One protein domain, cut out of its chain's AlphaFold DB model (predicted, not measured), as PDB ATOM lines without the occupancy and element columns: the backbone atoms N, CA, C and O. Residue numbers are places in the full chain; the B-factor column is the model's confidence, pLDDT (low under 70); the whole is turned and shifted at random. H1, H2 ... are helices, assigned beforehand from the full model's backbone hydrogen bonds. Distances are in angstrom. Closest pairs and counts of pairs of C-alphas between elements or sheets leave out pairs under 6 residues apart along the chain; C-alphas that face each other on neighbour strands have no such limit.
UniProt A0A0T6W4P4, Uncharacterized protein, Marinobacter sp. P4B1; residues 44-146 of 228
ATOM      1  N   VAL A  44      23.088  -9.915 -31.939       59.66
ATOM      2  CA  VAL A  44      23.112  -9.559 -30.516       59.66
ATOM      3  C   VAL A  44      21.931  -8.638 -30.224       59.66
ATOM      4  O   VAL A  44      21.672  -7.669 -30.933       59.66
ATOM      5  N   THR A  45      21.188  -8.937 -29.168       67.12
ATOM      6  CA  THR A  45      20.052  -8.129 -28.725       67.12
ATOM      7  C   THR A  45      20.514  -6.774 -28.176       67.12
ATOM      8  O   THR A  45      21.619  -6.638 -27.648       67.12
ATOM      9  N   LEU A  46      19.637  -5.759 -28.195       68.31
ATOM     10  CA  LEU A  46      19.912  -4.442 -27.587       68.31
ATOM     11  C   LEU A  46      20.334  -4.555 -26.110       68.31
ATOM     12  O   LEU A  46      21.140  -3.765 -25.619       68.31
ATOM     13  N   LYS A  47      19.799  -5.558 -25.405       69.94
ATOM     14  CA  LYS A  47      20.170  -5.880 -24.026       69.94
ATOM     15  C   LYS A  47      21.633  -6.323 -23.934       69.94
ATOM     16  O   LYS A  47      22.373  -5.768 -23.128       69.94
ATOM     17  N   GLU A  48      22.051  -7.272 -24.765       71.81
ATOM     18  CA  GLU A  48      23.432  -7.776 -24.797       71.81
ATOM     19  C   GLU A  48      24.422  -6.695 -25.244       71.81
ATOM     20  O   GLU A  48      25.504  -6.565 -24.666       71.81
ATOM     21  N   PHE A  49      24.030  -5.859 -26.208       77.38
ATOM     22  CA  PHE A  49      24.813  -4.694 -26.611       77.38
ATOM     23  C   PHE A  49      25.004  -3.720 -25.440       77.38
ATOM     24  O   PHE A  49      26.137  -3.390 -25.086       77.38
ATOM     25  N   ARG A  50      23.920  -3.330 -24.758       79.25
ATOM     26  CA  ARG A  50      23.978  -2.449 -23.582       79.25
ATOM     27  C   ARG A  50      24.860  -3.021 -22.475       79.25
ATOM     28  O   ARG A  50      25.657  -2.290 -21.884       79.25
ATOM     29  N   GLU A  51      24.717  -4.307 -22.166       83.69
ATOM     30  CA  GLU A  51      25.538  -4.980 -21.155       83.69
ATOM     31  C   GLU A  51      27.024  -4.940 -21.528       83.69
ATOM     32  O   GLU A  51      27.867  -4.631 -20.683       83.69
ATOM     33  N   THR A  52      27.344  -5.176 -22.800       87.56
ATOM     34  CA  THR A  52      28.712  -5.133 -23.327       87.56
ATOM     35  C   THR A  52      29.305  -3.726 -23.219       87.56
ATOM     36  O   THR A  52      30.379  -3.558 -22.633       87.56
ATOM     37  N   VAL A  53      28.581  -2.697 -23.671       86.81
ATOM     38  CA  VAL A  53      29.018  -1.293 -23.573       86.81
ATOM     39  C   VAL A  53      29.158  -0.856 -22.108       86.81
ATOM     40  O   VAL A  53      30.104  -0.154 -21.760       86.81
ATOM     41  N   THR A  54      28.297  -1.339 -21.207       89.62
ATOM     42  CA  THR A  54      28.400  -1.055 -19.761       89.62
ATOM     43  C   THR A  54      29.702  -1.601 -19.176       89.62
ATOM     44  O   THR A  54      30.389  -0.925 -18.405       89.62
ATOM     45  N   ARG A  55      30.077  -2.831 -19.544       93.12
ATOM     46  CA  ARG A  55      31.323  -3.455 -19.079       93.12
ATOM     47  C   ARG A  55      32.564  -2.779 -19.674       93.12
ATOM     48  O   ARG A  55      33.553  -2.602 -18.954       93.12
ATOM     49  N   LEU A  56      32.488  -2.346 -20.933       94.06
ATOM     50  CA  LEU A  56      33.517  -1.530 -21.579       94.06
ATOM     51  C   LEU A  56      33.704  -0.194 -20.843       94.06
ATOM     52  O   LEU A  56      34.809   0.088 -20.379       94.06
ATOM     53  N   HIS A  57      32.623   0.567 -20.633       94.25
ATOM     54  CA  HIS A  57      32.623   1.834 -19.891       94.25
ATOM     55  C   HIS A  57      33.271   1.687 -18.506       94.25
ATOM     56  O   HIS A  57      34.149   2.462 -18.128       94.25
ATOM     57  N   ASN A  58      32.894   0.652 -17.750       93.75
ATOM     58  CA  ASN A  58      33.437   0.421 -16.411       93.75
ATOM     59  C   ASN A  58      34.930   0.062 -16.420       93.75
ATOM     60  O   ASN A  58      35.652   0.439 -15.496       93.75
ATOM     61  N   SER A  59      35.396  -0.660 -17.443       93.62
ATOM     62  CA  SER A  59      36.816  -1.008 -17.594       93.62
ATOM     63  C   SER A  59      37.650   0.223 -17.956       93.62
ATOM     64  O   SER A  59      38.694   0.449 -17.343       93.62
ATOM     65  N   LEU A  60      37.149   1.071 -18.860       95.19
ATOM     66  CA  LEU A  60      37.765   2.354 -19.216       95.19
ATOM     67  C   LEU A  60      37.828   3.305 -18.009       95.19
ATOM     68  O   LEU A  60      38.884   3.851 -17.711       95.19
ATOM     69  N   ALA A  61      36.752   3.398 -17.222       94.00
ATOM     70  CA  ALA A  61      36.713   4.209 -16.001       94.00
ATOM     71  C   ALA A  61      37.714   3.765 -14.920       94.00
ATOM     72  O   ALA A  61      38.081   4.550 -14.045       94.00
ATOM     73  N   LYS A  62      38.116   2.489 -14.902       92.69
ATOM     74  CA  LYS A  62      39.157   1.996 -13.985       92.69
ATOM     75  C   LYS A  62      40.557   2.378 -14.461       92.69
ATOM     76  O   LYS A  62      41.403   2.691 -13.621       92.69
ATOM     77  N   LEU A  63      40.781   2.371 -15.779       91.69
ATOM     78  CA  LEU A  63      42.030   2.820 -16.400       91.69
ATOM     79  C   LEU A  63      42.220   4.333 -16.234       91.69
ATOM     80  O   LEU A  63      43.276   4.750 -15.768       91.69
ATOM     81  N   GLY A  64      41.184   5.130 -16.509       89.31
ATOM     82  CA  GLY A  64      41.213   6.589 -16.361       89.31
ATOM     83  C   GLY A  64      41.507   7.062 -14.934       89.31
ATOM     84  O   GLY A  64      42.305   7.970 -14.718       89.31
ATOM     85  N   ARG A  65      40.970   6.356 -13.931       88.69
ATOM     86  CA  ARG A  65      41.232   6.627 -12.505       88.69
ATOM     87  C   ARG A  65      42.567   6.088 -11.978       88.69
ATOM     88  O   ARG A  65      42.871   6.302 -10.809       88.69
ATOM     89  N   GLY A  66      43.344   5.359 -12.785       78.00
ATOM     90  CA  GLY A  66      44.613   4.764 -12.345       78.00
ATOM     91  C   GLY A  66      44.466   3.726 -11.224       78.00
ATOM     92  O   GLY A  66      45.368   3.565 -10.407       78.00
ATOM     93  N   THR A  67      43.319   3.043 -11.143       74.94
ATOM     94  CA  THR A  67      43.078   2.016 -10.112       74.94
ATOM     95  C   THR A  67      43.860   0.725 -10.385       74.94
ATOM     96  O   THR A  67      44.167   0.407 -11.534       74.94
ATOM     97  N   ALA A  68      44.173  -0.042  -9.332       60.59
ATOM     98  CA  ALA A  68      44.917  -1.300  -9.433       60.59
ATOM     99  C   ALA A  68      44.307  -2.275 -10.467       60.59
ATOM    100  O   ALA A  68      43.086  -2.381 -10.606       60.59
ATOM    101  N   GLY A  69      45.167  -3.016 -11.178       75.94
ATOM    102  CA  GLY A  69      44.751  -4.001 -12.185       75.94
ATOM    103  C   GLY A  69      44.758  -3.503 -13.636       75.94
ATOM    104  O   GLY A  69      43.988  -4.016 -14.448       75.94
ATOM    105  N   THR A  70      45.621  -2.542 -13.983       81.12
ATOM    106  CA  THR A  70      45.781  -1.977 -15.341       81.12
ATOM    107  C   THR A  70      45.818  -3.047 -16.433       81.12
ATOM    108  O   THR A  70      45.030  -2.983 -17.371       81.12
ATOM    109  N   THR A  71      46.636  -4.092 -16.283       86.81
ATOM    110  CA  THR A  71      46.750  -5.180 -17.274       86.81
ATOM    111  C   THR A  71      45.443  -5.953 -17.464       86.81
ATOM    112  O   THR A  71      45.056  -6.261 -18.592       86.81
ATOM    113  N   ALA A  72      44.723  -6.243 -16.375       90.38
ATOM    114  CA  ALA A  72      43.436  -6.931 -16.441       90.38
ATOM    115  C   ALA A  72      42.367  -6.047 -17.101       90.38
ATOM    116  O   ALA A  72      41.607  -6.519 -17.945       90.38
ATOM    117  N   ASN A  73      42.344  -4.753 -16.773       91.06
ATOM    118  CA  ASN A  73      41.408  -3.804 -17.371       91.06
ATOM    119  C   ASN A  73      41.705  -3.567 -18.862       91.06
ATOM    120  O   ASN A  73      40.764  -3.533 -19.649       91.06
ATOM    121  N   LEU A  74      42.976  -3.503 -19.279       92.06
ATOM    122  CA  LEU A  74      43.364  -3.455 -20.696       92.06
ATOM    123  C   LEU A  74      42.876  -4.699 -21.453       92.06
ATOM    124  O   LEU A  74      42.285  -4.578 -22.524       92.06
ATOM    125  N   LYS A  75      43.052  -5.897 -20.878       92.19
ATOM    126  CA  LYS A  75      42.532  -7.145 -21.463       92.19
ATOM    127  C   LYS A  75      41.005  -7.120 -21.590       92.19
ATOM    128  O   LYS A  75      40.475  -7.531 -22.619       92.19
ATOM    129  N   ASN A  76      40.308  -6.613 -20.575       92.75
ATOM    130  CA  ASN A  76      38.851  -6.490 -20.581       92.75
ATOM    131  C   ASN A  76      38.352  -5.497 -21.637       92.75
ATOM    132  O   ASN A  76      37.391  -5.807 -22.333       92.75
ATOM    133  N   VAL A  77      39.014  -4.346 -21.805       93.31
ATOM    134  CA  VAL A  77      38.691  -3.382 -22.874       93.31
ATOM    135  C   VAL A  77      38.780  -4.057 -24.242       93.31
ATOM    136  O   VAL A  77      37.810  -4.015 -24.997       93.31
ATOM    137  N   LYS A  78      39.890  -4.756 -24.526       91.94
ATOM    138  CA  LYS A  78      40.065  -5.499 -25.786       91.94
ATOM    139  C   LYS A  78      38.974  -6.557 -25.976       91.94
ATOM    140  O   LYS A  78      38.375  -6.640 -27.042       91.94
ATOM    141  N   HIS A  79      38.669  -7.328 -24.933       92.31
ATOM    142  CA  HIS A  79      37.630  -8.355 -24.985       92.31
ATOM    143  C   HIS A  79      36.238  -7.772 -25.274       92.31
ATOM    144  O   HIS A  79      35.574  -8.217 -26.208       92.31
ATOM    145  N   TYR A  80      35.796  -6.750 -24.535       91.06
ATOM    146  CA  TYR A  80      34.468  -6.167 -24.751       91.06
ATOM    147  C   TYR A  80      34.349  -5.451 -26.096       91.06
ATOM    148  O   TYR A  80      33.281  -5.495 -26.694       91.06
ATOM    149  N   LEU A  81      35.436  -4.879 -26.621       88.75
ATOM    150  CA  LEU A  81      35.464  -4.364 -27.991       88.75
ATOM    151  C   LEU A  81      35.195  -5.450 -29.028       88.75
ATOM    152  O   LEU A  81      34.359  -5.250 -29.900       88.75
ATOM    153  N   THR A  82      35.824  -6.624 -28.902       86.06
ATOM    154  CA  THR A  82      35.574  -7.738 -29.838       86.06
ATOM    155  C   THR A  82      34.136  -8.262 -29.792       86.06
ATOM    156  O   THR A  82      33.663  -8.817 -30.778       86.06
ATOM    157  N   MET A  83      33.426  -8.059 -28.676       84.88
ATOM    158  CA  MET A  83      32.014  -8.427 -28.527       84.88
ATOM    159  C   MET A  83      31.050  -7.395 -29.129       84.88
ATOM    160  O   MET A  83      29.878  -7.703 -29.332       84.88
ATOM    161  N   ILE A  84      31.520  -6.176 -29.401       80.88
ATOM    162  CA  ILE A  84      30.751  -5.168 -30.128       80.88
ATOM    163  C   ILE A  84      30.902  -5.476 -31.625       80.88
ATOM    164  O   ILE A  84      32.042  -5.543 -32.103       80.88
ATOM    165  N   PRO A  85      29.804  -5.675 -32.382       73.50
ATOM    166  CA  PRO A  85      29.909  -5.899 -33.817       73.50
ATOM    167  C   PRO A  85      30.561  -4.693 -34.497       73.50
ATOM    168  O   PRO A  85      30.405  -3.560 -34.044       73.50
ATOM    169  N   GLU A  86      31.316  -4.941 -35.560       70.88
ATOM    170  CA  GLU A  86      32.176  -3.944 -36.204       70.88
ATOM    171  C   GLU A  86      31.425  -2.658 -36.579       70.88
ATOM    172  O   GLU A  86      31.862  -1.561 -36.227       70.88
ATOM    173  N   ASP A  87      30.223  -2.789 -37.141       60.94
ATOM    174  CA  ASP A  87      29.393  -1.645 -37.526       60.94
ATOM    175  C   ASP A  87      28.983  -0.754 -36.338       60.94
ATOM    176  O   ASP A  87      28.827   0.459 -36.473       60.94
ATOM    177  N   TYR A  88      28.864  -1.329 -35.137       67.44
ATOM    178  CA  TYR A  88      28.563  -0.580 -33.914       67.44
ATOM    179  C   TYR A  88      29.798   0.117 -33.347       67.44
ATOM    180  O   TYR A  88      29.662   1.087 -32.604       67.44
ATOM    181  N   ARG A  89      31.011  -0.346 -33.668       73.19
ATOM    182  CA  ARG A  89      32.239   0.363 -33.279       73.19
ATOM    183  C   ARG A  89      32.391   1.642 -34.091       73.19
ATOM    184  O   ARG A  89      32.770   2.663 -33.532       73.19
ATOM    185  N   ALA A  90      31.996   1.618 -35.366       65.06
ATOM    186  CA  ALA A  90      31.950   2.812 -36.207       65.06
ATOM    187  C   ALA A  90      30.961   3.876 -35.688       65.06
ATOM    188  O   ALA A  90      31.197   5.065 -35.883       65.06
ATOM    189  N   LEU A  91      29.889   3.483 -34.984       66.38
ATOM    190  CA  LEU A  91      29.002   4.429 -34.290       66.38
ATOM    191  C   LEU A  91      29.727   5.170 -33.155       66.38
ATOM    192  O   LEU A  91      29.446   6.337 -32.918       66.38
ATOM    193  N   LEU A  92      30.660   4.526 -32.450       74.62
ATOM    194  CA  LEU A  92      31.394   5.178 -31.359       74.62
ATOM    195  C   LEU A  92      32.252   6.345 -31.868       74.62
ATOM    196  O   LEU A  92      32.422   7.329 -31.151       74.62
ATOM    197  N   ASP A  93      32.725   6.271 -33.115       70.75
ATOM    198  CA  ASP A  93      33.491   7.344 -33.755       70.75
ATOM    199  C   ASP A  93      32.665   8.610 -33.995       70.75
ATOM    200  O   ASP A  93      33.234   9.694 -34.084       70.75
ATOM    201  N   THR A  94      31.340   8.497 -34.127       63.47
ATOM    202  CA  THR A  94      30.474   9.637 -34.464       63.47
ATOM    203  C   THR A  94      29.963  10.393 -33.240       63.47
ATOM    204  O   THR A  94      29.365  11.456 -33.382       63.47
ATOM    205  N   ILE A  95      30.204   9.864 -32.037       69.44
ATOM    206  CA  ILE A  95      29.792  10.475 -30.767       69.44
ATOM    207  C   ILE A  95      30.746  11.604 -30.346       69.44
ATOM    208  O   ILE A  95      30.322  12.542 -29.677       69.44
ATOM    209  N   ASP A  96      32.020  11.535 -30.741       67.50
ATOM    210  CA  ASP A  96      33.043  12.544 -30.446       67.50
ATOM    211  C   ASP A  96      33.632  13.073 -31.762       67.50
ATOM    212  O   ASP A  96      34.380  12.387 -32.462       67.50
ATOM    213  N   ARG A  97      33.273  14.317 -32.099       58.62
ATOM    214  CA  ARG A  97      33.686  14.992 -33.337       58.62
ATOM    215  C   ARG A  97      35.204  15.097 -33.442       58.62
ATOM    216  O   ARG A  97      35.771  14.825 -34.498       58.62
ATOM    217  N   ASP A  98      35.868  15.439 -32.346       65.75
ATOM    218  CA  ASP A  98      37.318  15.549 -32.322       65.75
ATOM    219  C   ASP A  98      37.950  14.174 -32.538       65.75
ATOM    220  O   ASP A  98      39.029  14.075 -33.112       65.75
ATOM    221  N   LEU A  99      37.304  13.081 -32.116       69.06
ATOM    222  CA  LEU A  99      37.810  11.726 -32.337       69.06
ATOM    223  C   LEU A  99      37.759  11.402 -33.825       69.06
ATOM    224  O   LEU A  99      38.727  10.891 -34.384       69.06
ATOM    225  N   TYR A 100      36.653  11.778 -34.465       60.59
ATOM    226  CA  TYR A 100      36.438  11.597 -35.891       60.59
ATOM    227  C   TYR A 100      37.487  12.317 -36.751       60.59
ATOM    228  O   TYR A 100      37.889  11.787 -37.783       60.59
ATOM    229  N   PHE A 101      37.984  13.483 -36.326       59.69
ATOM    230  CA  PHE A 101      38.987  14.244 -37.086       59.69
ATOM    231  C   PHE A 101      40.435  14.088 -36.583       59.69
ATOM    232  O   PHE A 101      41.361  14.419 -37.319       59.69
ATOM    233  N   SER A 102      40.663  13.570 -35.371       57.53
ATOM    234  CA  SER A 102      42.002  13.549 -34.741       57.53
ATOM    235  C   SER A 102      42.925  12.416 -35.186       57.53
ATOM    236  O   SER A 102      44.130  12.506 -34.962       57.53
ATOM    237  N   VAL A 103      42.402  11.352 -35.802       58.00
ATOM    238  CA  VAL A 103      43.206  10.173 -36.169       58.00
ATOM    239  C   VAL A 103      43.139   9.928 -37.679       58.00
ATOM    240  O   VAL A 103      42.038   9.979 -38.245       58.00
ATOM    241  N   PRO A 104      44.270   9.622 -38.349       56.28
ATOM    242  CA  PRO A 104      44.261   9.149 -39.727       56.28
ATOM    243  C   PRO A 104      43.292   7.977 -39.873       56.28
ATOM    244  O   PRO A 104      43.324   7.029 -39.088       56.28
ATOM    245  N   TRP A 105      42.393   8.072 -40.850       52.66
ATOM    246  CA  TRP A 105      41.413   7.025 -41.104       52.66
ATOM    247  C   TRP A 105      42.127   5.719 -41.473       52.66
ATOM    248  O   TRP A 105      43.020   5.718 -42.320       52.66
ATOM    249  N   HIS A 106      41.734   4.617 -40.833       58.06
ATOM    250  CA  HIS A 106      42.177   3.278 -41.200       58.06
ATOM    251  C   HIS A 106      40.992   2.533 -41.828       58.06
ATOM    252  O   HIS A 106      39.914   2.547 -41.235       58.06
ATOM    253  N   PRO A 107      41.167   1.867 -42.981       53.69
ATOM    254  CA  PRO A 107      40.060   1.214 -43.680       53.69
ATOM    255  C   PRO A 107      39.408   0.094 -42.863       53.69
ATOM    256  O   PRO A 107      38.191  -0.033 -42.871       53.69
ATOM    257  N   ASP A 108      40.216  -0.656 -42.109       58.03
ATOM    258  CA  ASP A 108      39.761  -1.887 -41.441       58.03
ATOM    259  C   ASP A 108      39.394  -1.731 -39.951       58.03
ATOM    260  O   ASP A 108      39.280  -2.726 -39.240       58.03
ATOM    261  N   ARG A 109      39.325  -0.503 -39.413       68.56
ATOM    262  CA  ARG A 109      38.994  -0.290 -37.988       68.56
ATOM    263  C   ARG A 109      38.489   1.113 -37.691       68.56
ATOM    264  O   ARG A 109      38.999   2.097 -38.223       68.56
ATOM    265  N   SER A 110      37.550   1.193 -36.748       75.44
ATOM    266  CA  SER A 110      37.103   2.463 -36.160       75.44
ATOM    267  C   SER A 110      38.240   3.169 -35.405       75.44
ATOM    268  O   SER A 110      39.175   2.531 -34.901       75.44
ATOM    269  N   ARG A 111      38.169   4.496 -35.298       81.62
ATOM    270  CA  ARG A 111      39.153   5.308 -34.560       81.62
ATOM    271  C   ARG A 111      39.098   5.027 -33.063       81.62
ATOM    272  O   ARG A 111      40.144   4.912 -32.423       81.62
ATOM    273  N   PHE A 112      37.893   4.842 -32.528       86.81
ATOM    274  CA  PHE A 112      37.643   4.397 -31.165       86.81
ATOM    275  C   PHE A 112      38.388   3.094 -30.877       86.81
ATOM    276  O   PHE A 112      39.118   2.997 -29.889       86.81
ATOM    277  N   GLU A 113      38.248   2.099 -31.758       87.56
ATOM    278  CA  GLU A 113      38.952   0.825 -31.634       87.56
ATOM    279  C   GLU A 113      40.470   1.004 -31.708       87.56
ATOM    280  O   GLU A 113      41.188   0.443 -30.880       87.56
ATOM    281  N   GLY A 114      40.964   1.823 -32.641       85.25
ATOM    282  CA  GLY A 114      42.392   2.114 -32.770       85.25
ATOM    283  C   GLY A 114      43.006   2.645 -31.472       85.25
ATOM    284  O   GLY A 114      43.996   2.095 -30.985       85.25
ATOM    285  N   ILE A 115      42.383   3.662 -30.871       87.94
ATOM    286  CA  ILE A 115      42.863   4.266 -29.620       87.94
ATOM    287  C   ILE A 115      42.747   3.270 -28.465       87.94
ATOM    288  O   ILE A 115      43.689   3.106 -27.691       87.94
ATOM    289  N   ALA A 116      41.625   2.556 -28.362       90.12
ATOM    290  CA  ALA A 116      41.413   1.601 -27.283       90.12
ATOM    291  C   ALA A 116      42.416   0.433 -27.304       90.12
ATOM    292  O   ALA A 116      42.851  -0.030 -26.246       90.12
ATOM    293  N   LEU A 117      42.814  -0.032 -28.494       89.12
ATOM    294  CA  LEU A 117      43.843  -1.061 -28.655       89.12
ATOM    295  C   LEU A 117      45.242  -0.551 -28.279       89.12
ATOM    296  O   LEU A 117      46.020  -1.334 -27.723       89.12
ATOM    297  N   ALA A 118      45.516   0.733 -28.530       89.31
ATOM    298  CA  ALA A 118      46.790   1.402 -28.264       89.31
ATOM    299  C   ALA A 118      46.983   1.841 -26.799       89.31
ATOM    300  O   ALA A 118      48.105   2.139 -26.399       89.31
ATOM    301  N   LEU A 119      45.936   1.826 -25.958       90.88
ATOM    302  CA  LEU A 119      46.028   2.206 -24.536       90.88
ATOM    303  C   LEU A 119      47.156   1.485 -23.776       90.88
ATOM    304  O   LEU A 119      47.705   2.034 -22.823       90.88
ATOM    305  N   GLY A 120      47.488   0.249 -24.161       88.31
ATOM    306  CA  GLY A 120      48.561  -0.525 -23.529       88.31
ATOM    307  C   GLY A 120      49.969  -0.003 -23.818       88.31
ATOM    308  O   GLY A 120      50.856  -0.216 -22.996       88.31
ATOM    309  N   ASP A 121      50.142   0.708 -24.931       90.44
ATOM    310  CA  ASP A 121      51.436   1.178 -25.436       90.44
ATOM    311  C   ASP A 121      51.692   2.658 -25.087       90.44
ATOM    312  O   ASP A 121      52.808   3.155 -25.216       90.44
ATOM    313  N   MET A 122      50.658   3.363 -24.616       90.94
ATOM    314  CA  MET A 122      50.713   4.770 -24.212       90.94
ATOM    315  C   MET A 122      51.397   4.973 -22.856       90.94
ATOM    316  O   MET A 122      51.393   4.083 -21.995       90.94
ATOM    317  N   SER A 123      51.900   6.192 -22.638       90.88
ATOM    318  CA  SER A 123      52.332   6.652 -21.310       90.88
ATOM    319  C   SER A 123      51.168   6.637 -20.308       90.88
ATOM    320  O   SER A 123      50.003   6.661 -20.699       90.88
ATOM    321  N   ASP A 124      51.450   6.591 -19.002       89.50
ATOM    322  CA  ASP A 124      50.395   6.498 -17.983       89.50
ATOM    323  C   ASP A 124      49.425   7.691 -18.006       89.50
ATOM    324  O   ASP A 124      48.217   7.496 -17.860       89.50
ATOM    325  N   ASP A 125      49.932   8.907 -18.214       90.56
ATOM    326  CA  ASP A 125      49.104  10.116 -18.253       90.56
ATOM    327  C   ASP A 125      48.250  10.174 -19.524       90.56
ATOM    328  O   ASP A 125      47.045  10.425 -19.458       90.56
ATOM    329  N   GLU A 126      48.840   9.839 -20.673       91.00
ATOM    330  CA  GLU A 126      48.121   9.744 -21.943       91.00
ATOM    331  C   GLU A 126      47.055   8.644 -21.904       91.00
ATOM    332  O   GLU A 126      45.907   8.869 -22.290       91.00
ATOM    333  N   ARG A 127      47.394   7.474 -21.352       92.50
ATOM    334  CA  ARG A 127      46.460   6.361 -21.176       92.50
ATOM    335  C   ARG A 127      45.263   6.776 -20.332       92.50
ATOM    336  O   ARG A 127      44.139   6.425 -20.681       92.50
ATOM    337  N   LYS A 128      45.476   7.499 -19.227       92.94
ATOM    338  CA  LYS A 128      44.378   7.979 -18.373       92.94
ATOM    339  C   LYS A 128      43.479   8.956 -19.123       92.94
ATOM    340  O   LYS A 128      42.261   8.785 -19.099       92.94
ATOM    341  N   ALA A 129      44.071   9.929 -19.816       91.19
ATOM    342  CA  ALA A 129      43.334  10.924 -20.588       91.19
ATOM    343  C   ALA A 129      42.486  10.271 -21.693       91.19
ATOM    344  O   ALA A 129      41.279  10.505 -21.776       91.19
ATOM    345  N   GLN A 130      43.087   9.382 -22.490       91.44
ATOM    346  CA  GLN A 130      42.378   8.670 -23.554       91.44
ATOM    347  C   GLN A 130      41.326   7.704 -22.995       91.44
ATOM    348  O   GLN A 130      40.230   7.607 -23.542       91.44
ATOM    349  N   ALA A 131      41.597   7.023 -21.878       93.00
ATOM    350  CA  ALA A 131      40.617   6.142 -21.251       93.00
ATOM    351  C   ALA A 131      39.380   6.900 -20.741       93.00
ATOM    352  O   ALA A 131      38.268   6.409 -20.925       93.00
ATOM    353  N   GLU A 132      39.536   8.088 -20.141       92.88
ATOM    354  CA  GLU A 132      38.384   8.916 -19.743       92.88
ATOM    355  C   GLU A 132      37.619   9.459 -20.958       92.88
ATOM    356  O   GLU A 132      36.388   9.468 -20.944       92.88
ATOM    357  N   ARG A 133      38.311   9.822 -22.043       90.62
ATOM    358  CA  ARG A 133      37.661  10.228 -23.296       90.62
ATOM    359  C   ARG A 133      36.815   9.103 -23.899       90.62
ATOM    360  O   ARG A 133      35.620   9.272 -24.133       90.62
ATOM    361  N   LEU A 134      37.406   7.922 -24.087       92.12
ATOM    362  CA  LEU A 134      36.697   6.744 -24.596       92.12
ATOM    363  C   LEU A 134      35.545   6.333 -23.669       92.12
ATOM    364  O   LEU A 134      34.493   5.884 -24.126       92.12
ATOM    365  N   ARG A 135      35.722   6.492 -22.353       93.06
ATOM    366  CA  ARG A 135      34.659   6.269 -21.374       93.06
ATOM    367  C   ARG A 135      33.499   7.240 -21.591       93.06
ATOM    368  O   ARG A 135      32.360   6.784 -21.564       93.06
ATOM    369  N   ALA A 136      33.759   8.531 -21.789       88.69
ATOM    370  CA  ALA A 136      32.711   9.526 -22.022       88.69
ATOM    371  C   ALA A 136      31.863   9.167 -23.255       88.69
ATOM    372  O   ALA A 136      30.635   9.158 -23.174       88.69
ATOM    373  N   ILE A 137      32.513   8.740 -24.341       87.12
ATOM    374  CA  ILE A 137      31.854   8.240 -25.557       87.12
ATOM    375  C   ILE A 137      30.963   7.029 -25.259       87.12
ATOM    376  O   ILE A 137      29.779   7.018 -25.598       87.12
ATOM    377  N   ALA A 138      31.504   6.013 -24.577       87.88
ATOM    378  CA  ALA A 138      30.728   4.834 -24.193       87.88
ATOM    379  C   ALA A 138      29.550   5.196 -23.266       87.88
ATOM    380  O   ALA A 138      28.486   4.588 -23.354       87.88
ATOM    381  N   GLY A 139      29.724   6.191 -22.391       86.19
ATOM    382  CA  GLY A 139      28.686   6.718 -21.506       86.19
ATOM    383  C   GLY A 139      27.535   7.372 -22.268       86.19
ATOM    384  O   GLY A 139      26.382   7.036 -22.010       86.19
ATOM    385  N   ALA A 140      27.841   8.213 -23.258       78.38
ATOM    386  CA  ALA A 140      26.830   8.833 -24.115       78.38
ATOM    387  C   ALA A 140      25.979   7.778 -24.842       78.38
ATOM    388  O   ALA A 140      24.752   7.863 -24.843       78.38
ATOM    389  N   VAL A 141      26.608   6.711 -25.350       77.25
ATOM    390  CA  VAL A 141      25.883   5.577 -25.947       77.25
ATOM    391  C   VAL A 141      24.986   4.862 -24.931       77.25
ATOM    392  O   VAL A 141      23.867   4.473 -25.256       77.25
ATOM    393  N   LEU A 142      25.429   4.688 -23.684       76.25
ATOM    394  CA  LEU A 142      24.597   4.070 -22.643       76.25
ATOM    395  C   LEU A 142      23.388   4.921 -22.264       76.25
ATOM    396  O   LEU A 142      22.331   4.349 -21.983       76.25
ATOM    397  N   ASP A 143      23.531   6.246 -22.252       69.50
ATOM    398  CA  ASP A 143      22.428   7.174 -22.003       69.50
ATOM    399  C   ASP A 143      21.371   7.109 -23.115       69.50
ATOM    400  O   ASP A 143      20.171   7.166 -22.833       69.50
ATOM    401  N   ASP A 144      21.786   6.841 -24.354       61.00
ATOM    402  CA  ASP A 144      20.864   6.639 -25.474       61.00
ATOM    403  C   ASP A 144      20.085   5.318 -25.399       61.00
ATOM    404  O   ASP A 144      18.940   5.233 -25.854       61.00
ATOM    405  N   ILE A 145      20.666   4.284 -24.783       61.53
ATOM    406  CA  ILE A 145      20.074   2.937 -24.672       61.53
ATOM    407  C   ILE A 145      19.300   2.757 -23.342       61.53
ATOM    408  O   ILE A 145      18.783   1.680 -23.031       61.53
ATOM    409  N   ARG A 146      19.218   3.802 -22.508       46.03
ATOM    410  CA  ARG A 146      18.903   3.692 -21.072       46.03
ATOM    411  C   ARG A 146      17.442   3.389 -20.724       46.03
ATOM    412  O   ARG A 146      17.201   2.848 -19.644       46.03
TER     413      ARG A 146
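What this domain is: This is residues 44 to 146 of the 228 residues of an uncharacterized protein of Marinobacter sp. P4B1 (UniProt A0A0T6W4P4). Two long helices, H1 and H6, lie side by side and run opposite ways; H2 folds back along H1, and short H5 closes the remaining side between H2 and H6, making a rough square of four helices. Short H3 crosses near one end of this group, and H4 lies farther out, beyond H5 and away from H1 and H2. The printed part has 103 residues, with six named helices in the order H1 to H6 and no named strand: all helix. It is compact, with a radius of gyration of the C-alphas of 12.6 A and spans of 34 by 29 by 21 A.

How they stand to each other: H1, residues 46 to 64, touches H2, residues 70 to 83, at a shallow tilt of 23 degrees, opposite ways; the two form a helical hairpin, and their closest C-alphas, of Ser 59 and Asn 73, are 5.4 A apart. H1 also touches H6, residues 124 to 144, at a shallow tilt of 26 degrees, opposite ways, with the C-alphas of Gly 64 and Lys 128 closest at 4.0 A. H2 touches H5, residues 111 to 118, with residues 77 to 81 alone; the closest C-alphas, of Lys 78 and Leu 117, are 6.5 A apart, and the steep tilt of 36 degrees is only just steep. H5 is the hub, touching four helices. H5 and H6 form a second helical hairpin, at a steep tilt of 39 degrees; H6 touches H5 with residues 130 to 134 alone, and the C-alphas of Phe 112 and Leu 134 are closest at 7.0 A. H3, residues 86 to 92, touches H5 about perpendicular, at 82 degrees, with the C-alphas of Leu 92 and Phe 112 closest at 6.3 A. H4, residues 97 to 102, and H5 only just touch, with 3 pairs of C-alphas within 8 A; the closest, of Leu 99 and Arg 111, are 6.9 A apart. H1 and H5 are apart, as are H2 and H6. Every O i to N i+4 pair is within hydrogen-bond range in H1, H2, H4, H5 and H6; in H3 it is 1 of 3, beside 3 of 4 O i to N i+3 pairs.

Where its parts are: H1 begins at C-alpha 46 (19.912, -4.442, -27.587) and is 26.5 A long; H2 is 20.1 A long. H6, 30.5 A long, ends at C-alpha 144 (20.864, 6.639, -25.474).

The domain as a whole: The C-alphas farthest apart, of Thr 45 and Ser 123, are 36.3 A apart. The printed part has no cut and no long link. Mean pLDDT of the printed part is 79.9; 29 residues are under 70, among them 94 to 109.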